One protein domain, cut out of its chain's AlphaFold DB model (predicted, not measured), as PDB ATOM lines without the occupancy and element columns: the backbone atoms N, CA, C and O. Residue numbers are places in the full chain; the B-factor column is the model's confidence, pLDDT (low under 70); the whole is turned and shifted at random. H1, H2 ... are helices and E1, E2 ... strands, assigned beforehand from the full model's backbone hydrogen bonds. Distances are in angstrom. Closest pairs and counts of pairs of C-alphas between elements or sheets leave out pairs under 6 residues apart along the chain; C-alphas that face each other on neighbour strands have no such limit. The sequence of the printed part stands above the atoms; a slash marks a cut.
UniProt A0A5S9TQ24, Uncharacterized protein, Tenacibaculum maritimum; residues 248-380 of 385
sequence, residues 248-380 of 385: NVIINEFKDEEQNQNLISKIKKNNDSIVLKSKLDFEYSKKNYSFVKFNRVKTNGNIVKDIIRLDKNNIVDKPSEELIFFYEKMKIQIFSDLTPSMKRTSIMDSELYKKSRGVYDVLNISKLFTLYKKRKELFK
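Overview. This is residues 248 to 380 of the 385 residues of an uncharacterized protein of Tenacibaculum maritimum (UniProt A0A5S9TQ24). Look first for a twisted wall of four antiparallel strands, with H1 across one face near one end and H2 along the other face. Beyond H2, away from the strands, a loose cluster of short helices, H3 to H7, makes the far end of the long axis. The 133 printed residues run E1 H1 E2 E3 E4 H2 H3 H4 H5 H6 H7, with sheet order E1 E2 E3 E4, and the class is mixed, helices and strands. The whole is only just compact, close to loose, with a radius of gyration of the C-alphas of 16.5 A and spans of 48 by 34 by 28 A.

Arrangement. Start at inner strand E2, residues 273 to 284, which bends by 59 degrees at residue 277. Edge strand E1, residues 250 to 253, is its antiparallel neighbour, with N 252 and O 279 at 2.9 A. E2 forms a hairpin with E3, residues 287 to 297, where N 280 and O 291 are 2.8 A apart. E3 forms a hairpin with edge strand E4, residues 303 to 309, where N 294 and O 306 are 3.0 A apart. E2, E3 and E4 form a meander, each strand the antiparallel neighbour of the one before. H1, residues 261 to 267, is on the sheet at a height of 8.8 A; it lies only just over E3, with 3 C-alphas falling on it, and runs across it at 80 degrees on the local plane. On the opposite face H2, residues 318 to 329, has a height of 9.8 A and runs along E3 at 12 degrees on the local plane. H2 touches H6, residues 365 to 374, at a steep tilt of 64 degrees, the same way; their closest C-alphas, of Glu 322 and Phe 369, are 6.3 A apart. H6 touches H5, residues 351 to 355, closest at the C-alphas of Leu 371 and Lys 355, 7.2 A. H5 and H7, residues 376 to 380, only just touch, with 3 pairs of C-alphas within 8 A; the closest are Leu 352 and Leu 378, 5.9 A. H3, residues 333 to 337, and H4, residues 346 to 349, are close but not clearly touching, with the C-alphas of Asp 337 and Ile 347 at 6.8 A. O i to N i+4 pairs are within hydrogen-bond range throughout H3, H5 and H6, in 2 of 3 in H1, 6 of 8 in H2 and 0 of 1 in H7, where 2 of 2 O i to N i+3 pairs are; H4 is too short for one.

Along the chain. Find C-alpha 250, where E1 begins, at (-24.764, -36.384, 45.409). E2 starts at C-alpha 273, (-2.731, -49.657, 44.679), and spans 31.8 A; E3 spans 31.6 A, E4 19.4 A, H2 16.5 A and H6 14.2 A. H7 ends at C-alpha 380, (-17.632, -38.587, 23.390).

Size, cuts and confidence. The C-alphas farthest apart, of Asn 300 and Val 359, are 49.9 A apart. The printed part has no cut, and no link is long. Its mean pLDDT is 80.1; look for values under 70 at residues 314 to 320, 339 to 344 and 357 to 363, among others.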
ATOM      1  N   ASN A 248     -32.011 -35.529  46.133       55.69
ATOM      2  CA  ASN A 248     -30.785 -35.055  45.543       55.69
ATOM      3  C   ASN A 248     -29.777 -36.197  45.625       55.69
ATOM      4  O   ASN A 248     -29.369 -36.582  46.717       55.69
ATOM      5  N   VAL A 249     -29.386 -36.760  44.485       64.06
ATOM      6  CA  VAL A 249     -28.216 -37.636  44.461       64.06
ATOM      7  C   VAL A 249     -26.978 -36.767  44.431       64.06
ATOM      8  O   VAL A 249     -26.854 -35.889  43.576       64.06
ATOM      9  N   ILE A 250     -26.058 -37.047  45.344       66.69
ATOM     10  CA  ILE A 250     -24.764 -36.384  45.409       66.69
ATOM     11  C   ILE A 250     -23.701 -37.406  45.019       66.69
ATOM     12  O   ILE A 250     -23.660 -38.516  45.547       66.69
ATOM     13  N   ILE A 251     -22.833 -37.018  44.086       76.12
ATOM     14  CA  ILE A 251     -21.608 -37.757  43.789       76.12
ATOM     15  C   ILE A 251     -20.482 -37.078  44.563       76.12
ATOM     16  O   ILE A 251     -20.154 -35.921  44.300       76.12
ATOM     17  N   ASN A 252     -19.902 -37.803  45.513       81.75
ATOM     18  CA  ASN A 252     -18.747 -37.349  46.274       81.75
ATOM     19  C   ASN A 252     -17.484 -37.635  45.462       81.75
ATOM     20  O   ASN A 252     -17.231 -38.781  45.100       81.75
ATOM     21  N   GLU A 253     -16.695 -36.611  45.159       85.62
ATOM     22  CA  GLU A 253     -15.395 -36.765  44.500       85.62
ATOM     23  C   GLU A 253     -14.305 -36.865  45.567       85.62
ATOM     24  O   GLU A 253     -14.307 -36.091  46.523       85.62
ATOM     25  N   PHE A 254     -13.383 -37.814  45.413       84.25
ATOM     26  CA  PHE A 254     -12.226 -37.915  46.298       84.25
ATOM     27  C   PHE A 254     -11.082 -37.114  45.694       84.25
ATOM     28  O   PHE A 254     -10.655 -37.387  44.569       84.25
ATOM     29  N   LYS A 255     -10.582 -36.130  46.441       79.94
ATOM     30  CA  LYS A 255      -9.325 -35.457  46.103       79.94
ATOM     31  C   LYS A 255      -8.152 -36.381  46.419       79.94
ATOM     32  O   LYS A 255      -8.273 -37.280  47.253       79.94
ATOM     33  N   ASP A 256      -7.012 -36.155  45.772       70.00
ATOM     34  CA  ASP A 256      -5.834 -37.017  45.946       70.00
ATOM     35  C   ASP A 256      -5.344 -37.050  47.412       70.00
ATOM     36  O   ASP A 256      -4.845 -38.075  47.865       70.00
ATOM     37  N   GLU A 257      -5.598 -35.991  48.190       69.69
ATOM     38  CA  GLU A 257      -5.264 -35.890  49.622       69.69
ATOM     39  C   GLU A 257      -6.339 -36.480  50.565       69.69
ATOM     40  O   GLU A 257      -6.057 -36.786  51.720       69.69
ATOM     41  N   GLU A 258      -7.568 -36.701  50.085       75.31
ATOM     42  CA  GLU A 258      -8.730 -37.115  50.893       75.31
ATOM     43  C   GLU A 258      -9.131 -38.575  50.604       75.31
ATOM     44  O   GLU A 258     -10.292 -38.906  50.343       75.31
ATOM     45  N   GLN A 259      -8.153 -39.483  50.616       85.94
ATOM     46  CA  GLN A 259      -8.379 -40.905  50.340       85.94
ATOM     47  C   GLN A 259      -8.961 -41.640  51.558       85.94
ATOM     48  O   GLN A 259      -8.369 -41.693  52.636       85.94
ATOM     49  N   ASN A 260     -10.119 -42.280  51.381       85.38
ATOM     50  CA  ASN A 260     -10.766 -43.064  52.432       85.38
ATOM     51  C   ASN A 260     -10.134 -44.466  52.559       85.38
ATOM     52  O   ASN A 260     -10.488 -45.389  51.822       85.38
ATOM     53  N   GLN A 261      -9.235 -44.639  53.531       87.25
ATOM     54  CA  GLN A 261      -8.494 -45.894  53.739       87.25
ATOM     55  C   GLN A 261      -9.393 -47.097  54.058       87.25
ATOM     56  O   GLN A 261      -9.157 -48.196  53.560       87.25
ATOM     57  N   ASN A 262     -10.471 -46.889  54.815       86.12
ATOM     58  CA  ASN A 262     -11.441 -47.945  55.126       86.12
ATOM     59  C   ASN A 262     -12.201 -48.423  53.884       86.12
ATOM     60  O   ASN A 262     -12.652 -49.565  53.818       86.12
ATOM     61  N   LEU A 263     -12.401 -47.536  52.912       87.44
ATOM     62  CA  LEU A 263     -13.004 -47.882  51.635       87.44
ATOM     63  C   LEU A 263     -11.993 -48.609  50.746       87.44
ATOM     64  O   LEU A 263     -12.329 -49.637  50.171       87.44
ATOM     65  N   ILE A 264     -10.751 -48.124  50.692       89.69
ATOM     66  CA  ILE A 264      -9.652 -48.747  49.944       89.69
ATOM     67  C   ILE A 264      -9.421 -50.190  50.397       89.69
ATOM     68  O   ILE A 264      -9.356 -51.082  49.553       89.69
ATOM     69  N   SER A 265      -9.354 -50.442  51.705       85.75
ATOM     70  CA  SER A 265      -9.112 -51.784  52.250       85.75
ATOM     71  C   SER A 265     -10.208 -52.789  51.887       85.75
ATOM     72  O   SER A 265      -9.913 -53.958  51.670       85.75
ATOM     73  N   LYS A 266     -11.461 -52.339  51.736       86.31
ATOM     74  CA  LYS A 266     -12.582 -53.182  51.277       86.31
ATOM     75  C   LYS A 266     -12.515 -53.523  49.788       86.31
ATOM     76  O   LYS A 266     -13.104 -54.512  49.363       86.31
ATOM     77  N   ILE A 267     -11.854 -52.684  48.992       87.56
ATOM     78  CA  ILE A 267     -11.757 -52.826  47.533       87.56
ATOM     79  C   ILE A 267     -10.508 -53.618  47.146       87.56
ATOM     80  O   ILE A 267     -10.538 -54.414  46.206       87.56
ATOM     81  N   LYS A 268      -9.402 -53.384  47.855       85.06
ATOM     82  CA  LYS A 268      -8.098 -53.974  47.569       85.06
ATOM     83  C   LYS A 268      -8.143 -55.489  47.780       85.06
ATOM     84  O   LYS A 268      -8.335 -55.963  48.892       85.06
ATOM     85  N   LYS A 269      -7.952 -56.245  46.695       72.50
ATOM     86  CA  LYS A 269      -7.884 -57.720  46.718       72.50
ATOM     87  C   LYS A 269      -6.451 -58.260  46.649       72.50
ATOM     88  O   LYS A 269      -6.189 -59.333  47.172       72.50
ATOM     89  N   ASN A 270      -5.539 -57.499  46.035       77.00
ATOM     90  CA  ASN A 270      -4.159 -57.894  45.728       77.00
ATOM     91  C   ASN A 270      -3.173 -56.772  46.128       77.00
ATOM     92  O   ASN A 270      -3.578 -55.761  46.699       77.00
ATOM     93  N   ASN A 271      -1.891 -56.899  45.762       78.69
ATOM     94  CA  ASN A 271      -0.864 -55.863  45.973       78.69
ATOM     95  C   ASN A 271      -1.061 -54.575  45.148       78.69
ATOM     96  O   ASN A 271      -0.279 -53.639  45.297       78.69
ATOM     97  N   ASP A 272      -2.103 -54.497  44.320       84.50
ATOM     98  CA  ASP A 272      -2.435 -53.302  43.546       84.50
ATOM     99  C   ASP A 272      -2.720 -52.096  44.460       84.50
ATOM    100  O   ASP A 272      -3.298 -52.226  45.548       84.50
ATOM    101  N   SER A 273      -2.343 -50.900  44.010       88.12
ATOM    102  CA  SER A 273      -2.731 -49.657  44.679       88.12
ATOM    103  C   SER A 273      -4.100 -49.196  44.183       88.12
ATOM    104  O   SER A 273      -4.427 -49.342  43.005       88.12
ATOM    105  N   ILE A 274      -4.916 -48.649  45.082       91.38
ATOM    106  CA  ILE A 274      -6.263 -48.163  44.781       91.38
ATOM    107  C   ILE A 274      -6.291 -46.661  45.033       91.38
ATOM    108  O   ILE A 274      -6.029 -46.216  46.148       91.38
ATOM    109  N   VAL A 275      -6.654 -45.893  44.008       90.88
ATOM    110  CA  VAL A 275      -6.872 -44.446  44.104       90.88
ATOM    111  C   VAL A 275      -8.344 -44.172  43.846       90.88
ATOM    112  O   VAL A 275      -8.834 -44.343  42.728       90.88
ATOM    113  N   LEU A 276      -9.066 -43.760  44.880       91.19
ATOM    114  CA  LEU A 276     -10.483 -43.442  44.783       91.19
ATOM    115  C   LEU A 276     -10.677 -42.185  43.932       91.19
ATOM    116  O   LEU A 276      -9.906 -41.232  44.030       91.19
ATOM    117  N   LYS A 277     -11.722 -42.181  43.101       90.75
ATOM    118  CA  LYS A 277     -12.087 -41.036  42.255       90.75
ATOM    119  C   LYS A 277     -13.430 -40.453  42.633       90.75
ATOM    120  O   LYS A 277     -13.554 -39.242  42.782       90.75
ATOM    121  N   SER A 278     -14.437 -41.295  42.834       90.25
ATOM    122  CA  SER A 278     -15.710 -40.821  43.370       90.25
ATOM    123  C   SER A 278     -16.537 -41.924  43.991       90.25
ATOM    124  O   SER A 278     -16.284 -43.106  43.762       90.25
ATOM    125  N   LYS A 279     -17.554 -41.514  44.741       89.31
ATOM    126  CA  LYS A 279     -18.580 -42.366  45.315       89.31
ATOM    127  C   LYS A 279     -19.962 -41.803  45.011       89.31
ATOM    128  O   LYS A 279     -20.229 -40.628  45.259       89.31
ATOM    129  N   LEU A 280     -20.825 -42.659  44.488       87.31
ATOM    130  CA  LEU A 280     -22.246 -42.422  44.310       87.31
ATOM    131  C   LEU A 280     -22.995 -43.174  45.411       87.31
ATOM    132  O   LEU A 280     -22.933 -44.401  45.462       87.31
ATOM    133  N   ASP A 281     -23.724 -42.440  46.248       84.25
ATOM    134  CA  ASP A 281     -24.658 -43.003  47.220       84.25
ATOM    135  C   ASP A 281     -26.063 -42.467  46.935       84.25
ATOM    136  O   ASP A 281     -26.265 -41.257  46.815       84.25
ATOM    137  N   PHE A 282     -27.043 -43.360  46.831       77.31
ATOM    138  CA  PHE A 282     -28.448 -42.974  46.716       77.31
ATOM    139  C   PHE A 282     -29.361 -44.059  47.281       77.31
ATOM    140  O   PHE A 282     -28.983 -45.217  47.405       77.31
ATOM    141  N   GLU A 283     -30.583 -43.682  47.626       73.12
ATOM    142  CA  GLU A 283     -31.585 -44.604  48.161       73.12
ATOM    143  C   GLU A 283     -32.767 -44.649  47.206       73.12
ATOM    144  O   GLU A 283     -33.354 -43.602  46.988       73.12
ATOM    145  N   TYR A 284     -33.145 -45.801  46.659       68.19
ATOM    146  CA  TYR A 284     -34.309 -45.945  45.778       68.19
ATOM    147  C   TYR A 284     -35.153 -47.145  46.204       68.19
ATOM    148  O   TYR A 284     -34.602 -48.189  46.544       68.19
ATOM    149  N   SER A 285     -36.483 -47.011  46.219       64.88
ATOM    150  CA  SER A 285     -37.403 -48.080  46.655       64.88
ATOM    151  C   SER A 285     -37.029 -48.704  48.013       64.88
ATOM    152  O   SER A 285     -37.078 -49.923  48.173       64.88
ATOM    153  N   LYS A 286     -36.623 -47.877  48.992       68.56
ATOM    154  CA  LYS A 286     -36.135 -48.300  50.325       68.56
ATOM    155  C   LYS A 286     -34.864 -49.169  50.304       68.56
ATOM    156  O   LYS A 286     -34.543 -49.828  51.291       68.56
ATOM    157  N   LYS A 287     -34.132 -49.188  49.188       74.31
ATOM    158  CA  LYS A 287     -32.830 -49.846  49.042       74.31
ATOM    159  C   LYS A 287     -31.740 -48.791  48.930       74.31
ATOM    160  O   LYS A 287     -31.867 -47.843  48.159       74.31
ATOM    161  N   ASN A 288     -30.649 -48.985  49.660       81.31
ATOM    162  CA  ASN A 288     -29.468 -48.133  49.558       81.31
ATOM    163  C   ASN A 288     -28.515 -48.686  48.505       81.31
ATOM    164  O   ASN A 288     -28.105 -49.839  48.601       81.31
ATOM    165  N   TYR A 289     -28.149 -47.857  47.542       84.19
ATOM    166  CA  TYR A 289     -27.214 -48.143  46.469       84.19
ATOM    167  C   TYR A 289     -25.913 -47.387  46.719       84.19
ATOM    168  O   TYR A 289     -25.937 -46.206  47.073       84.19
ATOM    169  N   SER A 290     -24.777 -48.064  46.542       88.31
ATOM    170  CA  SER A 290     -23.464 -47.462  46.782       88.31
ATOM    171  C   SER A 290     -22.452 -47.970  45.765       88.31
ATOM    172  O   SER A 290     -22.170 -49.168  45.697       88.31
ATOM    173  N   PHE A 291     -21.906 -47.051  44.974       90.25
ATOM    174  CA  PHE A 291     -20.962 -47.336  43.898       90.25
ATOM    175  C   PHE A 291     -19.722 -46.469  44.047       90.25
ATOM    176  O   PHE A 291     -19.818 -45.298  44.406       90.25
ATOM    177  N   VAL A 292     -18.553 -47.028  43.749       91.00
ATOM    178  CA  VAL A 292     -17.274 -46.323  43.862       91.00
ATOM    179  C   VAL A 292     -16.484 -46.480  42.579       91.00
ATOM    180  O   VAL A 292     -16.175 -47.602  42.184       91.00
ATOM    181  N   LYS A 293     -16.113 -45.352  41.969       92.25
ATOM    182  CA  LYS A 293     -15.101 -45.301  40.911       92.25
ATOM    183  C   LYS A 293     -13.718 -45.154  41.506       92.25
ATOM    184  O   LYS A 293     -13.490 -44.271  42.339       92.25
ATOM    185  N   PHE A 294     -12.784 -45.956  41.019       91.56
ATOM    186  CA  PHE A 294     -11.393 -45.912  41.439       91.56
ATOM    187  C   PHE A 294     -10.457 -46.295  40.295       91.56
ATOM    188  O   PHE A 294     -10.829 -46.971  39.338       91.56
ATOM    189  N   ASN A 295      -9.212 -45.858  40.418       91.56
ATOM    190  CA  ASN A 295      -8.113 -46.321  39.597       91.56
ATOM    191  C   ASN A 295      -7.385 -47.423  40.360       91.56
ATOM    192  O   ASN A 295      -6.923 -47.207  41.482       91.56
ATOM    193  N   ARG A 296      -7.257 -48.591  39.742       90.62
ATOM    194  CA  ARG A 296      -6.398 -49.673  40.197       90.62
ATOM    195  C   ARG A 296      -5.060 -49.571  39.483       90.62
ATOM    196  O   ARG A 296      -4.985 -49.740  38.269       90.62
ATOM    197  N   VAL A 297      -4.012 -49.287  40.240       90.56
ATOM    198  CA  VAL A 297      -2.636 -49.240  39.748       90.56
ATOM    199  C   VAL A 297      -2.021 -50.611  39.984       90.56
ATOM    200  O   VAL A 297      -1.772 -51.005  41.125       90.56
ATOM    201  N   LYS A 298      -1.830 -51.353  38.894       87.56
ATOM    202  CA  LYS A 298      -1.180 -52.662  38.918       87.56
ATOM    203  C   LYS A 298       0.289 -52.522  39.301       87.56
ATOM    204  O   LYS A 298       0.893 -51.468  39.119       87.56
ATOM    205  N   THR A 299       0.888 -53.615  39.759       83.44
ATOM    206  CA  THR A 299       2.320 -53.681  40.107       83.44
ATOM    207  C   THR A 299       3.255 -53.263  38.969       83.44
ATOM    208  O   THR A 299       4.324 -52.729  39.230       83.44
ATOM    209  N   ASN A 300       2.845 -53.444  37.712       86.19
ATOM    210  CA  ASN A 300       3.589 -53.000  36.529       86.19
ATOM    211  C   ASN A 300       3.358 -51.517  36.157       86.19
ATOM    212  O   ASN A 300       3.743 -51.098  35.070       86.19
ATOM    213  N   GLY A 301       2.683 -50.742  37.011       83.25
ATOM    214  CA  GLY A 301       2.357 -49.332  36.788       83.25
ATOM    215  C   GLY A 301       1.113 -49.083  35.929       83.25
ATOM    216  O   GLY A 301       0.658 -47.943  35.840       83.25
ATOM    217  N   ASN A 302       0.510 -50.118  35.330       89.12
ATOM    218  CA  ASN A 302      -0.678 -49.937  34.496       89.12
ATOM    219  C   ASN A 302      -1.879 -49.498  35.338       89.12
ATOM    220  O   ASN A 302      -2.267 -50.171  36.296       89.12
ATOM    221  N   ILE A 303      -2.515 -48.403  34.920       88.69
ATOM    222  CA  ILE A 303      -3.719 -47.872  35.554       88.69
ATOM    223  C   ILE A 303      -4.948 -48.452  34.857       88.69
ATOM    224  O   ILE A 303      -5.167 -48.223  33.669       88.69
ATOM    225  N   VAL A 304      -5.771 -49.175  35.611       89.00
ATOM    226  CA  VAL A 304      -7.080 -49.668  35.172       89.00
ATOM    227  C   VAL A 304      -8.162 -48.879  35.896       89.00
ATOM    228  O   VAL A 304      -8.140 -48.769  37.119       89.00
ATOM    229  N   LYS A 305      -9.109 -48.313  35.147       89.06
ATOM    230  CA  LYS A 305     -10.297 -47.680  35.728       89.06
ATOM    231  C   LYS A 305     -11.308 -48.764  36.060       89.06
ATOM    232  O   LYS A 305     -11.726 -49.501  35.173       89.06
ATOM    233  N   ASP A 306     -11.701 -48.838  37.319       89.25
ATOM    234  CA  ASP A 306     -12.640 -49.833  37.811       89.25
ATOM    235  C   ASP A 306     -13.778 -49.163  38.589       89.25
ATOM    236  O   ASP A 306     -13.688 -48.029  39.075       89.25
ATOM    237  N   ILE A 307     -14.878 -49.901  38.699       90.12
ATOM    238  CA  ILE A 307     -16.017 -49.555  39.536       90.12
ATOM    239  C   ILE A 307     -16.392 -50.757  40.386       90.12
ATOM    240  O   ILE A 307     -16.361 -51.900  39.930       90.12
ATOM    241  N   ILE A 308     -16.741 -50.494  41.638       89.06
ATOM    242  CA  ILE A 308     -17.256 -51.506  42.550       89.06
ATOM    243  C   ILE A 308     -18.575 -51.045  43.137       89.06
ATOM    244  O   ILE A 308     -18.756 -49.879  43.497       89.06
ATOM    245  N   ARG A 309     -19.486 -52.002  43.250       89.81
ATOM    246  CA  ARG A 309     -20.736 -51.865  43.972       89.81
ATOM    247  C   ARG A 309     -20.555 -52.388  45.394       89.81
ATOM    248  O   ARG A 309     -20.045 -53.489  45.581       89.81
ATOM    249  N   LEU A 310     -20.941 -51.588  46.382       87.00
ATOM    250  CA  LEU A 310     -20.764 -51.882  47.808       87.00
ATOM    251  C   LEU A 310     -22.065 -52.271  48.510       87.00
ATOM    252  O   LEU A 310     -22.023 -52.779  49.631       87.00
ATOM    253  N   ASP A 311     -23.216 -52.026  47.886       81.50
ATOM    254  CA  ASP A 311     -24.499 -52.467  48.419       81.50
ATOM    255  C   ASP A 311     -24.777 -53.950  48.131       81.50
ATOM    256  O   ASP A 311     -24.249 -54.535  47.188       81.50
ATOM    257  N   LYS A 312     -25.632 -54.563  48.956       80.06
ATOM    258  CA  LYS A 312     -25.996 -55.987  48.867       80.06
ATOM    259  C   LYS A 312     -27.266 -56.244  48.040       80.06
ATOM    260  O   LYS A 312     -27.866 -57.308  48.168       80.06
ATOM    261  N   ASN A 313     -27.741 -55.283  47.241       76.50
ATOM    262  CA  ASN A 313     -29.011 -55.460  46.533       76.50
ATOM    263  C   ASN A 313     -28.804 -56.237  45.223       76.50
ATOM    264  O   ASN A 313     -28.254 -55.712  44.260       76.50
ATOM    265  N   ASN A 314     -29.323 -57.461  45.138       66.75
ATOM    266  CA  ASN A 314     -29.150 -58.306  43.946       66.75
ATOM    267  C   ASN A 314     -29.987 -57.862  42.732       66.75
ATOM    268  O   ASN A 314     -29.681 -58.243  41.609       66.75
ATOM    269  N   ILE A 315     -31.026 -57.048  42.945       68.19
ATOM    270  CA  ILE A 315     -31.923 -56.561  41.889       68.19
ATOM    271  C   ILE A 315     -31.844 -55.038  41.839       68.19
ATOM    272  O   ILE A 315     -32.077 -54.358  42.847       68.19
ATOM    273  N   VAL A 316     -31.512 -54.520  40.659       65.00
ATOM    274  CA  VAL A 316     -31.522 -53.092  40.342       65.00
ATOM    275  C   VAL A 316     -32.848 -52.780  39.657       65.00
ATOM    276  O   VAL A 316     -33.224 -53.447  38.701       65.00
ATOM    277  N   ASP A 317     -33.585 -51.797  40.163       61.25
ATOM    278  CA  ASP A 317     -34.844 -51.397  39.538       61.25
ATOM    279  C   ASP A 317     -34.539 -50.559  38.280       61.25
ATOM    280  O   ASP A 317     -33.659 -49.697  38.322       61.25
ATOM    281  N   LYS A 318     -35.280 -50.741  37.176       57.81
ATOM    282  CA  LYS A 318     -35.029 -50.058  35.881       57.81
ATOM    283  C   LYS A 318     -34.709 -48.552  35.976       57.81
ATOM    284  O   LYS A 318     -33.739 -48.126  35.357       57.81
ATOM    285  N   PRO A 319     -35.453 -47.726  36.740       56.06
ATOM    286  CA  PRO A 319     -35.142 -46.296  36.853       56.06
ATOM    287  C   PRO A 319     -33.779 -46.012  37.503       56.06
ATOM    288  O   PRO A 319     -33.140 -45.010  37.193       56.06
ATOM    289  N   SER A 320     -33.315 -46.904  38.383       67.62
ATOM    290  CA  SER A 320     -31.979 -46.832  38.980       67.62
ATOM    291  C   SER A 320     -30.881 -47.372  38.054       67.62
ATOM    292  O   SER A 320     -29.759 -46.872  38.108       67.62
ATOM    293  N   GLU A 321     -31.195 -48.310  37.149       77.25
ATOM    294  CA  GLU A 321     -30.236 -48.847  36.167       77.25
ATOM    295  C   GLU A 321     -29.684 -47.763  35.238       77.25
ATOM    296  O   GLU A 321     -28.494 -47.760  34.941       77.25
ATOM    297  N   GLU A 322     -30.518 -46.826  34.785       81.44
ATOM    298  CA  GLU A 322     -30.092 -45.763  33.862       81.44
ATOM    299  C   GLU A 322     -29.089 -44.810  34.522       81.44
ATOM    300  O   GLU A 322     -28.095 -44.410  33.910       81.44
ATOM    301  N   LEU A 323     -29.326 -44.476  35.794       81.44
ATOM    302  CA  LEU A 323     -28.405 -43.673  36.587       81.44
ATOM    303  C   LEU A 323     -27.091 -44.418  36.826       81.44
ATOM    304  O   LEU A 323     -26.020 -43.854  36.597       81.44
ATOM    305  N   ILE A 324     -27.174 -45.677  37.263       85.81
ATOM    306  CA  ILE A 324     -26.002 -46.527  37.493       85.81
ATOM    307  C   ILE A 324     -25.193 -46.647  36.203       85.81
ATOM    308  O   ILE A 324     -23.991 -46.418  36.225       85.81
ATOM    309  N   PHE A 325     -25.849 -46.877  35.064       87.62
ATOM    310  CA  PHE A 325     -25.207 -46.933  33.756       87.62
ATOM    311  C   PHE A 325     -24.416 -45.658  33.445       87.62
ATOM    312  O   PHE A 325     -23.256 -45.731  33.032       87.62
ATOM    313  N   PHE A 326     -25.019 -44.480  33.629       88.19
ATOM    314  CA  PHE A 326     -24.315 -43.227  33.372       88.19
ATOM    315  C   PHE A 326     -23.178 -42.995  34.342       88.19
ATOM    316  O   PHE A 326     -22.104 -42.577  33.910       88.19
ATOM    317  N   TYR A 327     -23.400 -43.285  35.623       88.69
ATOM    318  CA  TYR A 327     -22.340 -43.201  36.603       88.69
ATOM    319  C   TYR A 327     -21.201 -44.122  36.201       88.69
ATOM    320  O   TYR A 327     -20.097 -43.632  36.117       88.69
ATOM    321  N   GLU A 328     -21.434 -45.382  35.839       87.69
ATOM    322  CA  GLU A 328     -20.395 -46.332  35.431       87.69
ATOM    323  C   GLU A 328     -19.639 -45.904  34.170       87.69
ATOM    324  O   GLU A 328     -18.409 -45.936  34.153       87.69
ATOM    325  N   LYS A 329     -20.350 -45.485  33.120       88.12
ATOM    326  CA  LYS A 329     -19.767 -45.302  31.780       88.12
ATOM    327  C   LYS A 329     -19.266 -43.890  31.483       88.12
ATOM    328  O   LYS A 329     -18.521 -43.716  30.519       88.12
ATOM    329  N   MET A 330     -19.660 -42.892  32.274       89.62
ATOM    330  CA  MET A 330     -19.324 -41.493  32.007       89.62
ATOM    331  C   MET A 330     -18.496 -40.852  33.116       89.62
ATOM    332  O   MET A 330     -18.718 -41.086  34.305       89.62
ATOM    333  N   LYS A 331     -17.627 -39.923  32.718       88.81
ATOM    334  CA  LYS A 331     -17.026 -38.918  33.589       88.81
ATOM    335  C   LYS A 331     -18.125 -38.188  34.345       88.81
ATOM    336  O   LYS A 331     -19.080 -37.697  33.744       88.81
ATOM    337  N   ILE A 332     -17.919 -38.012  35.644       84.25
ATOM    338  CA  ILE A 332     -18.855 -37.338  36.562       84.25
ATOM    339  C   ILE A 332     -19.194 -35.920  36.086       84.25
ATOM    340  O   ILE A 332     -20.310 -35.445  36.286       84.25
ATOM    341  N   GLN A 333     -18.253 -35.286  35.378       84.12
ATOM    342  CA  GLN A 333     -18.409 -33.975  34.756       84.12
ATOM    343  C   GLN A 333     -19.681 -33.851  33.898       84.12
ATOM    344  O   GLN A 333     -20.215 -32.755  33.764       84.12
ATOM    345  N   ILE A 334     -20.204 -34.946  33.326       86.44
ATOM    346  CA  ILE A 334     -21.456 -34.895  32.557       86.44
ATOM    347  C   ILE A 334     -22.629 -34.418  33.413       86.44
ATOM    348  O   ILE A 334     -23.453 -33.636  32.948       86.44
ATOM    349  N   PHE A 335     -22.692 -34.847  34.674       79.81
ATOM    350  CA  PHE A 335     -23.777 -34.478  35.568       79.81
ATOM    351  C   PHE A 335     -23.678 -33.003  35.935       79.81
ATOM    352  O   PHE A 335     -24.690 -32.314  35.888       79.81
ATOM    353  N   SER A 336     -22.478 -32.487  36.219       72.88
ATOM    354  CA  SER A 336     -22.290 -31.061  36.509       72.88
ATOM    355  C   SER A 336     -22.536 -30.177  35.289       72.88
ATOM    356  O   SER A 336     -23.248 -29.186  35.400       72.88
ATOM    357  N   ASP A 337     -22.008 -30.548  34.121       78.50
ATOM    358  CA  ASP A 337     -22.142 -29.762  32.888       78.50
ATOM    359  C   ASP A 337     -23.598 -29.721  32.400       78.50
ATOM    360  O   ASP A 337     -24.058 -28.720  31.852       78.50
ATOM    361  N   LEU A 338     -24.341 -30.811  32.603       78.81
ATOM    362  CA  LEU A 338     -25.761 -30.889  32.280       78.81
ATOM    363  C   LEU A 338     -26.660 -30.517  33.469       78.81
ATOM    364  O   LEU A 338     -27.884 -30.570  33.347       78.81
ATOM    365  N   THR A 339     -26.128 -30.081  34.602       68.75
ATOM    366  CA  THR A 339     -26.979 -29.463  35.625       68.75
ATOM    367  C   THR A 339     -27.348 -28.051  35.150       68.75
ATOM    368  O   THR A 339     -26.486 -27.344  34.625       68.75
ATOM    369  N   PRO A 340     -28.616 -27.616  35.272       57.03
ATOM    370  CA  PRO A 340     -28.987 -26.236  34.965       57.03
ATOM    371  C   PRO A 340     -28.099 -25.244  35.730       57.03
ATOM    372  O   PRO A 340     -27.908 -25.404  36.930       57.03
ATOM    373  N   SER A 341     -27.566 -24.227  35.048       54.50
ATOM    374  CA  SER A 341     -26.738 -23.162  35.632       54.50
ATOM    375  C   SER A 341     -27.376 -21.799  35.368       54.50
ATOM    376  O   SER A 341     -27.905 -21.562  34.285       54.50
ATOM    377  N   MET A 342     -27.291 -20.883  36.342       45.19
ATOM    378  CA  MET A 342     -27.743 -19.494  36.170       45.19
ATOM    379  C   MET A 342     -26.905 -18.737  35.140       45.19
ATOM    380  O   MET A 342     -27.417 -17.914  34.387       45.19
ATOM    381  N   LYS A 343     -25.596 -19.006  35.112       58.22
ATOM    382  CA  LYS A 343     -24.706 -18.443  34.101       58.22
ATOM    383  C   LYS A 343     -24.803 -19.303  32.855       58.22
ATOM    384  O   LYS A 343     -24.644 -20.523  32.950       58.22
ATOM    385  N   ARG A 344     -25.030 -18.666  31.704       67.31
ATOM    386  CA  ARG A 344     -24.993 -19.352  30.412       67.31
ATOM    387  C   ARG A 344     -23.614 -19.977  30.229       67.31
ATOM    388  O   ARG A 344     -22.602 -19.290  30.336       67.31
ATOM    389  N   THR A 345     -23.581 -21.275  29.972       73.62
ATOM    390  CA  THR A 345     -22.361 -22.021  29.658       73.62
ATOM    391  C   THR A 345     -22.434 -22.512  28.218       73.62
ATOM    392  O   THR A 345     -23.521 -22.705  27.676       73.62
ATOM    393  N   SER A 346     -21.285 -22.741  27.580       81.94
ATOM    394  CA  SER A 346     -21.233 -23.202  26.182       81.94
ATOM    395  C   SER A 346     -21.958 -24.534  25.961       81.94
ATOM    396  O   SER A 346     -22.529 -24.769  24.898       81.94
ATOM    397  N   ILE A 347     -22.000 -25.395  26.982       82.88
ATOM    398  CA  ILE A 347     -22.725 -26.664  26.912       82.88
ATOM    399  C   ILE A 347     -24.240 -26.454  26.779       82.88
ATOM    400  O   ILE A 347     -24.881 -27.271  26.125       82.88
ATOM    401  N   MET A 348     -24.816 -25.354  27.286       79.44
ATOM    402  CA  MET A 348     -26.260 -25.068  27.182       79.44
ATOM    403  C   MET A 348     -26.744 -24.923  25.736       79.44
ATOM    404  O   MET A 348     -27.902 -25.210  25.429       79.44
ATOM    405  N   ASP A 349     -25.850 -24.534  24.830       84.38
ATOM    406  CA  ASP A 349     -26.162 -24.391  23.411       84.38
ATOM    407  C   ASP A 349     -26.065 -25.714  22.635       84.38
ATOM    408  O   ASP A 349     -26.592 -25.812  21.521       84.38
ATOM    409  N   SER A 350     -25.478 -26.747  23.245       90.06
ATOM    410  CA  SER A 350     -25.273 -28.056  22.629       90.06
ATOM    411  C   SER A 350     -26.565 -28.860  22.452       90.06
ATOM    412  O   SER A 350     -27.526 -28.755  23.220       90.06
ATOM    413  N   GLU A 351     -26.554 -29.744  21.452       91.12
ATOM    414  CA  GLU A 351     -27.629 -30.714  21.233       91.12
ATOM    415  C   GLU A 351     -27.794 -31.659  22.433       91.12
ATOM    416  O   GLU A 351     -28.924 -31.945  22.830       91.12
ATOM    417  N   LEU A 352     -26.684 -32.089  23.048       91.50
ATOM    418  CA  LEU A 352     -26.688 -32.934  24.245       91.50
ATOM    419  C   LEU A 352     -27.483 -32.277  25.375       91.50
ATOM    420  O   LEU A 352     -28.379 -32.898  25.950       91.50
ATOM    421  N   TYR A 353     -27.188 -31.008  25.668       86.31
ATOM    422  CA  TYR A 353     -27.880 -30.271  26.716       86.31
ATOM    423  C   TYR A 353     -29.356 -30.117  26.394       86.31
ATOM    424  O   TYR A 353     -30.165 -30.455  27.244       86.31
ATOM    425  N   LYS A 354     -29.717 -29.670  25.186       85.19
ATOM    426  CA  LYS A 354     -31.115 -29.409  24.800       85.19
ATOM    427  C   LYS A 354     -31.965 -30.683  24.757       85.19
ATOM    428  O   LYS A 354     -33.088 -30.690  25.248       85.19
ATOM    429  N   LYS A 355     -31.439 -31.782  24.206       84.69
ATOM    430  CA  LYS A 355     -32.199 -33.036  24.028       84.69
ATOM    431  C   LYS A 355     -32.249 -33.924  25.269       84.69
ATOM    432  O   LYS A 355     -33.154 -34.748  25.376       84.69
ATOM    433  N   SER A 356     -31.319 -33.759  26.207       78.62
ATOM    434  CA  SER A 356     -31.374 -34.447  27.506       78.62
ATOM    435  C   SER A 356     -32.401 -33.841  28.465       78.62
ATOM    436  O   SER A 356     -32.661 -34.407  29.531       78.62
ATOM    437  N   ARG A 357     -33.015 -32.709  28.097       69.19
ATOM    438  CA  ARG A 357     -33.997 -32.038  28.944       69.19
ATOM    439  C   ARG A 357     -35.360 -32.686  28.918       69.19
ATOM    440  O   ARG A 357     -35.893 -33.090  27.879       69.19
ATOM    441  N   GLY A 358     -35.970 -32.713  30.098       56.31
ATOM    442  CA  GLY A 358     -37.407 -32.879  30.247       56.31
ATOM    443  C   GLY A 358     -38.185 -31.730  29.600       56.31
ATOM    444  O   GLY A 358     -37.621 -30.829  28.994       56.31
ATOM    445  N   VAL A 359     -39.506 -31.744  29.759       42.09
ATOM    446  CA  VAL A 359     -40.400 -30.665  29.285       42.09
ATOM    447  C   VAL A 359     -40.069 -29.304  29.932       42.09
ATOM    448  O   VAL A 359     -40.584 -28.278  29.507       42.09
ATOM    449  N   TYR A 360     -39.192 -29.283  30.941       42.38
ATOM    450  CA  TYR A 360     -38.900 -28.117  31.768       42.38
ATOM    451  C   TYR A 360     -37.415 -27.829  31.991       42.38
ATOM    452  O   TYR A 360     -37.034 -27.333  33.046       42.38
ATOM    453  N   ASP A 361     -36.569 -28.176  31.026       53.44
ATOM    454  CA  ASP A 361     -35.144 -27.811  31.024       53.44
ATOM    455  C   ASP A 361     -34.282 -28.366  32.176       53.44
ATOM    456  O   ASP A 361     -33.080 -28.099  32.261       53.44
ATOM    457  N   VAL A 362     -34.838 -29.254  33.004       58.16
ATOM    458  CA  VAL A 362     -34.081 -30.063  33.968       58.16
ATOM    459  C   VAL A 362     -33.511 -31.311  33.289       58.16
ATOM    460  O   VAL A 362     -34.090 -31.843  32.334       58.16
ATOM    461  N   LEU A 363     -32.341 -31.751  33.763       68.62
ATOM    462  CA  LEU A 363     -31.682 -32.963  33.292       68.62
ATOM    463  C   LEU A 363     -32.556 -34.174  33.612       68.62
ATOM    464  O   LEU A 363     -32.793 -34.482  34.777       68.62
ATOM    465  N   ASN A 364     -33.001 -34.877  32.576       70.69
ATOM    466  CA  ASN A 364     -33.803 -36.081  32.716       70.69
ATOM    467  C   ASN A 364     -32.948 -37.305  32.361       70.69
ATOM    468  O   ASN A 364     -32.543 -37.465  31.208       70.69
ATOM    469  N   ILE A 365     -32.676 -38.164  33.348       76.38
ATOM    470  CA  ILE A 365     -31.775 -39.319  33.196       76.38
ATOM    471  C   ILE A 365     -32.283 -40.309  32.135       76.38
ATOM    472  O   ILE A 365     -31.498 -40.741  31.293       76.38
ATOM    473  N   SER A 366     -33.586 -40.583  32.066       70.50
ATOM    474  CA  SER A 366     -34.160 -41.498  31.065       70.50
ATOM    475  C   SER A 366     -34.091 -40.956  29.637       70.50
ATOM    476  O   SER A 366     -33.801 -41.685  28.680       70.50
ATOM    477  N   LYS A 367     -34.296 -39.646  29.456       76.31
ATOM    478  CA  LYS A 367     -34.090 -38.981  28.161       76.31
ATOM    479  C   LYS A 367     -32.621 -38.954  27.783       76.31
ATOM    480  O   LYS A 367     -32.308 -39.229  26.626       76.31
ATOM    481  N   LEU A 368     -31.731 -38.670  28.734       84.25
ATOM    482  CA  LEU A 368     -30.289 -38.755  28.527       84.25
ATOM    483  C   LEU A 368     -29.909 -40.173  28.075       84.25
ATOM    484  O   LEU A 368     -29.181 -40.316  27.098       84.25
ATOM    485  N   PHE A 369     -30.460 -41.214  28.709       82.44
ATOM    486  CA  PHE A 369     -30.203 -42.623  28.385       82.44
ATOM    487  C   PHE A 369     -30.692 -42.991  26.987       82.44
ATOM    488  O   PHE A 369     -29.962 -43.575  26.184       82.44
ATOM    489  N   THR A 370     -31.913 -42.577  26.658       82.81
ATOM    490  CA  THR A 370     -32.484 -42.742  25.318       82.81
ATOM    491  C   THR A 370     -31.650 -42.013  24.264       82.81
ATOM    492  O   THR A 370     -31.405 -42.556  23.186       82.81
ATOM    493  N   LEU A 371     -31.191 -40.796  24.567       90.19
ATOM    494  CA  LEU A 371     -30.336 -40.014  23.683       90.19
ATOM    495  C   LEU A 371     -28.982 -40.699  23.487       90.19
ATOM    496  O   LEU A 371     -28.551 -40.829  22.349       90.19
ATOM    497  N   TYR A 372     -28.363 -41.209  24.553       91.81
ATOM    498  CA  TYR A 372     -27.121 -41.976  24.473       91.81
ATOM    499  C   TYR A 372     -27.267 -43.199  23.564       91.81
ATOM    500  O   TYR A 372     -26.427 -43.420  22.697       91.81
ATOM    501  N   LYS A 373     -28.361 -43.963  23.689       90.00
ATOM    502  CA  LYS A 373     -28.619 -45.118  22.812       90.00
ATOM    503  C   LYS A 373     -28.717 -44.736  21.332       90.00
ATOM    504  O   LYS A 373     -28.299 -45.522  20.489       90.00
ATOM    505  N   LYS A 374     -29.260 -43.555  21.023       92.31
ATOM    506  CA  LYS A 374     -29.503 -43.093  19.646       92.31
ATOM    507  C   LYS A 374     -28.341 -42.305  19.036       92.31
ATOM    508  O   LYS A 374     -28.182 -42.318  17.822       92.31
ATOM    509  N   ARG A 375     -27.594 -41.564  19.855       92.25
ATOM    510  CA  ARG A 375     -26.644 -40.516  19.448       92.25
ATOM    511  C   ARG A 375     -25.413 -40.532  20.367       92.25
ATOM    512  O   ARG A 375     -25.147 -39.578  21.104       92.25
ATOM    513  N   LYS A 376     -24.689 -41.659  20.388       90.44
ATOM    514  CA  LYS A 376     -23.519 -41.882  21.269       90.44
ATOM    515  C   LYS A 376     -22.417 -40.840  21.074       90.44
ATOM    516  O   LYS A 376     -21.711 -40.505  22.022       90.44
ATOM    517  N   GLU A 377     -22.271 -40.311  19.864       92.75
ATOM    518  CA  GLU A 377     -21.253 -39.329  19.498       92.75
ATOM    519  C   GLU A 377     -21.350 -38.033  20.312       92.75
ATOM    520  O   GLU A 377     -20.319 -37.443  20.637       92.75
ATOM    521  N   LEU A 378     -22.559 -37.647  20.744       92.19
ATOM    522  CA  LEU A 378     -22.774 -36.474  21.598       92.19
ATOM    523  C   LEU A 378     -22.100 -36.608  22.974       92.19
ATOM    524  O   LEU A 378     -21.847 -35.609  23.641       92.19
ATOM    525  N   PHE A 379     -21.785 -37.834  23.398       92.94
ATOM    526  CA  PHE A 379     -21.244 -38.143  24.720       92.94
ATOM    527  C   PHE A 379     -19.725 -38.332  24.714       92.94
ATOM    528  O   PHE A 379     -19.142 -38.541  25.774       92.94
ATOM    529  N   LYS A 380     -19.052 -38.225  23.557       90.38
ATOM    530  CA  LYS A 380     -17.632 -38.587  23.390       90.38
ATOM    531  C   LYS A 380     -16.690 -37.905  24.393       90.38
ATOM    532  O   LYS A 380     -15.781 -38.548  24.904       90.38
TER     533      LYS A 380